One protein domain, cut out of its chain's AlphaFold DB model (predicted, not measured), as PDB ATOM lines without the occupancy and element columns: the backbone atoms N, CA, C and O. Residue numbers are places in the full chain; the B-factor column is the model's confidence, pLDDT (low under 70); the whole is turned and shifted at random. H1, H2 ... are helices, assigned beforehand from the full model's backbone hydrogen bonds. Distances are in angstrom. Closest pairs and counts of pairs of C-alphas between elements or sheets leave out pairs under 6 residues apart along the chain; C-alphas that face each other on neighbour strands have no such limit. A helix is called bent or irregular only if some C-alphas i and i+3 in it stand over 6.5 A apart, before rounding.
ATOM      1  N   PRO A  94     -51.694  22.035  49.821       92.88
ATOM      2  CA  PRO A  94     -51.413  22.994  48.761       92.88
ATOM      3  C   PRO A  94     -51.046  22.278  47.458       92.88
ATOM      4  O   PRO A  94     -50.397  21.229  47.483       92.88
ATOM      5  N   ASN A  95     -51.449  22.838  46.318       93.12
ATOM      6  CA  ASN A  95     -51.086  22.266  45.022       93.12
ATOM      7  C   ASN A  95     -49.564  22.327  44.786       93.12
ATOM      8  O   ASN A  95     -48.825  23.021  45.494       93.12
ATOM      9  N   VAL A  96     -49.092  21.591  43.778       93.00
ATOM     10  CA  VAL A  96     -47.659  21.460  43.487       93.00
ATOM     11  C   VAL A  96     -47.004  22.821  43.253       93.00
ATOM     12  O   VAL A  96     -46.000  23.126  43.891       93.00
ATOM     13  N   ASN A  97     -47.624  23.681  42.452       94.31
ATOM     14  CA  ASN A  97     -47.075  24.987  42.082       94.31
ATOM     15  C   ASN A  97     -46.929  25.907  43.306       94.31
ATOM     16  O   ASN A  97     -45.923  26.606  43.461       94.31
ATOM     17  N   ALA A  98     -47.892  25.856  44.230       94.38
ATOM     18  CA  ALA A  98     -47.823  26.555  45.507       94.38
ATOM     19  C   ALA A  98     -46.688  26.006  46.385       94.38
ATOM     20  O   ALA A  98     -45.923  26.780  46.960       94.38
ATOM     21  N   MET A  99     -46.524  24.682  46.457       94.56
ATOM     22  CA  MET A  99     -45.435  24.063  47.222       94.56
ATOM     23  C   MET A  99     -44.050  24.410  46.669       94.56
ATOM     24  O   MET A  99     -43.161  24.754  47.447       94.56
ATOM     25  N   VAL A 100     -43.874  24.379  45.346       93.19
ATOM     26  CA  VAL A 100     -42.636  24.789  44.662       93.19
ATOM     27  C   VAL A 100     -42.325  26.257  44.967       93.19
ATOM     28  O   VAL A 100     -41.204  26.604  45.355       93.19
ATOM     29  N   SER A 101     -43.338  27.122  44.886       96.00
ATOM     30  CA  SER A 101     -43.211  28.546  45.213       96.00
ATOM     31  C   SER A 101     -42.789  28.768  46.671       96.00
ATOM     32  O   SER A 101     -41.864  29.543  46.941       96.00
ATOM     33  N   LEU A 102     -43.395  28.042  47.616       94.62
ATOM     34  CA  LEU A 102     -43.035  28.083  49.036       94.62
ATOM     35  C   LEU A 102     -41.610  27.577  49.280       94.62
ATOM     36  O   LEU A 102     -40.861  28.211  50.029       94.62
ATOM     37  N   GLN A 103     -41.207  26.480  48.636       95.06
ATOM     38  CA  GLN A 103     -39.855  25.933  48.740       95.06
ATOM     39  C   GLN A 103     -38.815  26.941  48.249       95.06
ATOM     40  O   GLN A 103     -37.835  27.208  48.952       95.06
ATOM     41  N   LYS A 104     -39.042  27.542  47.077       95.69
ATOM     42  CA  LYS A 104     -38.146  28.547  46.496       95.69
ATOM     43  C   LYS A 104     -38.049  29.793  47.375       95.69
ATOM     44  O   LYS A 104     -36.940  30.214  47.706       95.69
ATOM     45  N   SER A 105     -39.186  30.344  47.805       96.12
ATOM     46  CA  SER A 105     -39.231  31.520  48.684       96.12
ATOM     47  C   SER A 105     -38.490  31.263  50.002       96.12
ATOM     48  O   SER A 105     -37.598  32.017  50.394       96.12
ATOM     49  N   THR A 106     -38.751  30.117  50.630       95.38
ATOM     50  CA  THR A 106     -38.078  29.686  51.862       95.38
ATOM     51  C   THR A 106     -36.566  29.532  51.671       95.38
ATOM     52  O   THR A 106     -35.779  29.978  52.510       95.38
ATOM     53  N   ALA A 107     -36.131  28.929  50.561       95.62
ATOM     54  CA  ALA A 107     -34.715  28.727  50.257       95.62
ATOM     55  C   ALA A 107     -33.948  30.048  50.087       95.62
ATOM     56  O   ALA A 107     -32.782  30.121  50.485       95.62
ATOM     57  N   ILE A 108     -34.599  31.077  49.537       96.62
ATOM     58  CA  ILE A 108     -34.045  32.428  49.390       96.62
ATOM     59  C   ILE A 108     -34.006  33.139  50.749       96.62
ATOM     60  O   ILE A 108     -32.964  33.657  51.157       96.62
ATOM     61  N   HIS A 109     -35.121  33.137  51.483       97.25
ATOM     62  CA  HIS A 109     -35.272  33.935  52.701       97.25
ATOM     63  C   HIS A 109     -34.528  33.382  53.923       97.25
ATOM     64  O   HIS A 109     -34.143  34.169  54.789       97.25
ATOM     65  N   ARG A 110     -34.228  32.076  53.987       96.44
ATOM     66  CA  ARG A 110     -33.501  31.462  55.122       96.44
ATOM     67  C   ARG A 110     -32.118  32.058  55.402       96.44
ATOM     68  O   ARG A 110     -31.585  31.885  56.490       96.44
ATOM     69  N   LYS A 111     -31.504  32.729  54.417       97.06
ATOM     70  CA  LYS A 111     -30.224  33.431  54.606       97.06
ATOM     71  C   LYS A 111     -30.372  34.645  55.531       97.06
ATOM     72  O   LYS A 111     -29.410  35.024  56.189       97.06
ATOM     73  N   TYR A 112     -31.557  35.251  55.550       97.75
ATOM     74  CA  TYR A 112     -31.825  36.526  56.213       97.75
ATOM     75  C   TYR A 112     -32.662  36.371  57.487       97.75
ATOM     76  O   TYR A 112     -32.576  37.219  58.366       97.75
ATOM     77  N   TRP A 113     -33.431  35.286  57.597       97.81
ATOM     78  CA  TRP A 113     -34.397  35.068  58.674       97.81
ATOM     79  C   TRP A 113     -34.146  33.731  59.370       97.81
ATOM     80  O   TRP A 113     -34.212  32.677  58.735       97.81
ATOM     81  N   LYS A 114     -33.892  33.755  60.682       96.81
ATOM     82  CA  LYS A 114     -33.595  32.548  61.480       96.81
ATOM     83  C   LYS A 114     -34.831  31.678  61.702       96.81
ATOM     84  O   LYS A 114     -34.722  30.466  61.866       96.81
ATOM     85  N   SER A 115     -36.005  32.296  61.715       96.56
ATOM     86  CA  SER A 115     -37.312  31.646  61.851       96.56
ATOM     87  C   SER A 115     -37.692  30.803  60.630       96.56
ATOM     88  O   SER A 115     -38.541  29.914  60.738       96.56
ATOM     89  N   VAL A 116     -37.067  31.045  59.473       96.31
ATOM     90  CA  VAL A 116     -37.379  30.367  58.213       96.31
ATOM     91  C   VAL A 116     -36.640  29.031  58.140       96.31
ATOM     92  O   VAL A 116     -35.437  28.961  57.886       96.31
ATOM     93  N   LYS A 117     -37.384  27.942  58.346       92.56
ATOM     94  CA  LYS A 117     -36.898  26.561  58.202       92.56
ATOM     95  C   LYS A 117     -37.180  26.041  56.791       92.56
ATOM     96  O   LYS A 117     -38.164  26.478  56.205       92.56
ATOM     97  N   PRO A 118     -36.384  25.096  56.255       89.06
ATOM     98  CA  PRO A 118     -36.654  24.489  54.954       89.06
ATOM     99  C   PRO A 118     -38.081  23.939  54.856       89.06
ATOM    100  O   PRO A 118     -38.518  23.191  55.731       89.06
ATOM    101  N   TYR A 119     -38.786  24.298  53.784       86.62
ATOM    102  CA  TYR A 119     -40.104  23.760  53.478       86.62
ATOM    103  C   TYR A 119     -39.927  22.379  52.846       86.62
ATOM    104  O   TYR A 119     -39.215  22.237  51.849       86.62
ATOM    105  N   ILE A 120     -40.513  21.353  53.462       83.06
ATOM    106  CA  ILE A 120     -40.380  19.968  53.009       83.06
ATOM    107  C   ILE A 120     -41.539  19.670  52.065       83.06
ATOM    108  O   ILE A 120     -42.690  19.627  52.487       83.06
ATOM    109  N   VAL A 121     -41.219  19.443  50.794       75.69
ATOM    110  CA  VAL A 121     -42.199  19.047  49.780       75.69
ATOM    111  C   VAL A 121     -42.217  17.515  49.648       75.69
ATOM    112  O   VAL A 121     -41.143  16.899  49.636       75.69
ATOM    113  N   PRO A 122     -43.398  16.873  49.532       72.50
ATOM    114  CA  PRO A 122     -43.500  15.451  49.211       72.50
ATOM    115  C   PRO A 122     -42.749  15.091  47.917       72.50
ATOM    116  O   PRO A 122     -42.750  15.845  46.945       72.50
ATOM    117  N   VAL A 123     -42.116  13.912  47.884       63.41
ATOM    118  CA  VAL A 123     -41.221  13.469  46.790       63.41
ATOM    119  C   VAL A 123     -41.892  13.495  45.408       63.41
ATOM    120  O   VAL A 123     -41.222  13.778  44.418       63.41
ATOM    121  N   SER A 124     -43.205  13.270  45.340       58.78
ATOM    122  CA  SER A 124     -43.997  13.284  44.101       58.78
ATOM    123  C   SER A 124     -43.974  14.621  43.353       58.78
ATOM    124  O   SER A 124     -44.150  14.643  42.140       58.78
ATOM    125  N   CYS A 125     -43.722  15.734  44.040       53.41
ATOM    126  CA  CYS A 125     -43.800  17.074  43.454       53.41
ATOM    127  C   CYS A 125     -42.523  17.487  42.713       53.41
ATOM    128  O   CYS A 125     -42.576  18.326  41.821       53.41
ATOM    129  N   LYS A 126     -41.380  16.863  43.030       52.09
ATOM    130  CA  LYS A 126     -40.089  17.143  42.373       52.09
ATOM    131  C   LYS A 126     -40.086  16.792  40.880       52.09
ATOM    132  O   LYS A 126     -39.266  17.304  40.130       52.09
ATOM    133  N   LEU A 127     -40.984  15.903  40.450       52.28
ATOM    134  CA  LEU A 127     -41.130  15.516  39.044       52.28
ATOM    135  C   LEU A 127     -41.789  16.623  38.206       52.28
ATOM    136  O   LEU A 127     -41.382  16.826  37.068       52.28
ATOM    137  N   ALA A 128     -42.730  17.379  38.782       52.00
ATOM    138  CA  ALA A 128     -43.446  18.447  38.080       52.00
ATOM    139  C   ALA A 128     -42.567  19.683  37.808       52.00
ATOM    140  O   ALA A 128     -42.718  20.318  36.770       52.00
ATOM    141  N   GLU A 129     -41.598  19.982  38.687       53.78
ATOM    142  CA  GLU A 129     -40.645  21.095  38.508       53.78
ATOM    143  C   GLU A 129     -39.824  20.969  37.211       53.78
ATOM    144  O   GLU A 129     -39.467  21.974  36.596       53.78
ATOM    145  N   THR A 130     -39.526  19.737  36.785       54.28
ATOM    146  CA  THR A 130     -38.809  19.477  35.525       54.28
ATOM    147  C   THR A 130     -39.686  19.806  34.320       54.28
ATOM    148  O   THR A 130     -39.204  20.373  33.345       54.28
ATOM    149  N   GLN A 131     -40.980  19.505  34.417       52.03
ATOM    150  CA  GLN A 131     -41.932  19.646  33.322       52.03
ATOM    151  C   GLN A 131     -42.355  21.111  33.110       52.03
ATOM    152  O   GLN A 131     -42.361  21.582  31.978       52.03
ATOM    153  N   GLU A 132     -42.589  21.879  34.184       57.03
ATOM    154  CA  GLU A 132     -42.882  23.321  34.066       57.03
ATOM    155  C   GLU A 132     -41.693  24.122  33.523       57.03
ATOM    156  O   GLU A 132     -41.881  25.105  32.802       57.03
ATOM    157  N   ARG A 133     -40.460  23.709  33.849       56.59
ATOM    158  CA  ARG A 133     -39.245  24.324  33.301       56.59
ATOM    159  C   ARG A 133     -39.154  24.128  31.790       56.59
ATOM    160  O   ARG A 133     -38.844  25.083  31.084       56.59
ATOM    161  N   GLU A 134     -39.446  22.926  31.302       55.66
ATOM    162  CA  GLU A 134     -39.488  22.644  29.863       55.66
ATOM    163  C   GLU A 134     -40.579  23.468  29.161       55.66
ATOM    164  O   GLU A 134     -40.323  24.053  28.109       55.66
ATOM    165  N   GLU A 135     -41.762  23.603  29.767       62.22
ATOM    166  CA  GLU A 135     -42.856  24.414  29.217       62.22
ATOM    167  C   GLU A 135     -42.519  25.914  29.187       62.22
ATOM    168  O   GLU A 135     -42.742  26.575  28.171       62.22
ATOM    169  N   THR A 136     -41.926  26.470  30.251       63.66
ATOM    170  CA  THR A 136     -41.519  27.891  30.267       63.66
ATOM    171  C   THR A 136     -40.365  28.183  29.313       63.66
ATOM    172  O   THR A 136     -40.371  29.231  28.660       63.66
ATOM    173  N   GLU A 137     -39.399  27.271  29.183       68.25
ATOM    174  CA  GLU A 137     -38.333  27.377  28.181       68.25
ATOM    175  C   GLU A 137     -38.914  27.321  26.753       68.25
ATOM    176  O   GLU A 137     -38.536  28.138  25.910       68.25
ATOM    177  N   ALA A 138     -39.903  26.455  26.493       69.06
ATOM    178  CA  ALA A 138     -40.580  26.364  25.199       69.06
ATOM    179  C   ALA A 138     -41.411  27.615  24.857       69.06
ATOM    180  O   ALA A 138     -41.343  28.111  23.731       69.06
ATOM    181  N   VAL A 139     -42.162  28.170  25.817       69.06
ATOM    182  CA  VAL A 139     -42.935  29.412  25.623       69.06
ATOM    183  C   VAL A 139     -42.005  30.603  25.375       69.06
ATOM    184  O   VAL A 139     -42.260  31.408  24.479       69.06
ATOM    185  N   SER A 140     -40.890  30.687  26.107       73.25
ATOM    186  CA  SER A 140     -39.858  31.708  25.889       73.25
ATOM    187  C   SER A 140     -39.229  31.596  24.493       73.25
ATOM    188  O   SER A 140     -39.104  32.594  23.782       73.25
ATOM    189  N   ALA A 141     -38.912  30.377  24.043       76.44
ATOM    190  CA  ALA A 141     -38.388  30.136  22.699       76.44
ATOM    191  C   ALA A 141     -39.394  30.513  21.593       76.44
ATOM    192  O   ALA A 141     -39.010  31.118  20.593       76.44
ATOM    193  N   MET A 142     -40.687  30.222  21.777       69.19
ATOM    194  CA  MET A 142     -41.735  30.621  20.827       69.19
ATOM    195  C   MET A 142     -41.942  32.140  20.768       69.19
ATOM    196  O   MET A 142     -42.181  32.684  19.687       69.19
ATOM    197  N   ALA A 143     -41.803  32.842  21.896       71.00
ATOM    198  CA  ALA A 143     -41.869  34.301  21.928       71.00
ATOM    199  C   ALA A 143     -40.710  34.951  21.147       71.00
ATOM    200  O   ALA A 143     -40.926  35.930  20.437       71.00
ATOM    201  N   LEU A 144     -39.502  34.376  21.217       69.94
ATOM    202  CA  LEU A 144     -38.330  34.860  20.473       69.94
ATOM    203  C   LEU A 144     -38.466  34.680  18.952       69.94
ATOM    204  O   LEU A 144     -37.965  35.505  18.197       69.94
ATOM    205  N   LEU A 145     -39.179  33.646  18.496       68.31
ATOM    206  CA  LEU A 145     -39.394  33.372  17.068       68.31
ATOM    207  C   LEU A 145     -40.419  34.304  16.400       68.31
ATOM    208  O   LEU A 145     -40.478  34.361  15.175       68.31
ATOM    209  N   SER A 146     -41.223  35.043  17.170       61.03
ATOM    210  CA  SER A 146     -42.279  35.915  16.624       61.03
ATOM    211  C   SER A 146     -41.809  37.329  16.246       61.03
ATOM    212  O   SER A 146     -42.639  38.149  15.860       61.03
ATOM    213  N   VAL A 147     -40.509  37.642  16.352       58.03
ATOM    214  CA  VAL A 147     -39.992  39.020  16.181       58.03
ATOM    215  C   VAL A 147     -39.258  39.261  14.847       58.03
ATOM    216  O   VAL A 147     -39.005  40.412  14.505       58.03
TER     217      VAL A 147
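Overview. This is residues 94 to 147 of the 159 residues of the protein "Histone deacetylase 5" of Ophiophagus hannah (UniProt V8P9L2). Two helices meet near their first residues in a right-angled corner, an L with a short arm, H1, and a long arm, H2. The unnamed stretch of residues 110 to 122 folds back from the far end of H1 to the corner, and residues 133 to 147, most of them in H2, stick out alone as the free end of the long arm. The printed part has 54 residues with two named helices, H1 then H2, and no named strand; the class is all helix. It is flat, spanning 46 by 27 by 14 A, and only just loose, close to extended, with a radius of gyration of the C-alphas of 14.7 A.

Arrangement. H1, residues 96 to 109, and H2, residues 123 to 145, touch with 4 pairs of C-alphas within 8 A. H1 touches with residues 96 to 100 alone, and H2 with residues 125 to 129 alone. The closest C-alphas are those of Val 96 and Cys 125, 5.8 A apart. The helices' lines are about perpendicular, at 89 degrees, and their centres are 16.4 A apart. In H1 every O i to N i+4 pair is within hydrogen-bond range; in H2 14 of 19 are.

Along the chain. H1 begins at C-alpha 96, (-47.659, 21.460, 43.487), and is 19.8 A long from first to last C-alpha. H2 begins at C-alpha 123, (-41.221, 13.469, 46.790), and ends at C-alpha 145, (-39.394, 33.372, 17.068), 35.8 A away. H2 is neither bent nor irregular, but only just: C-alphas 124 and 127 are 6.2 A apart.

Size, cuts and confidence. The two C-alphas farthest apart are those of Ser 115 and Val 147, at 46.3 A. Without residues 133 to 147, which stand free, the body spans 31 by 16 by 14 A. The link from H1 to H2, 13 residues, is long, and the printed part has no cut. The mean pLDDT of the printed part is 78.5; it is under 70 at residues 123 to 139, 142 and 144 to 147.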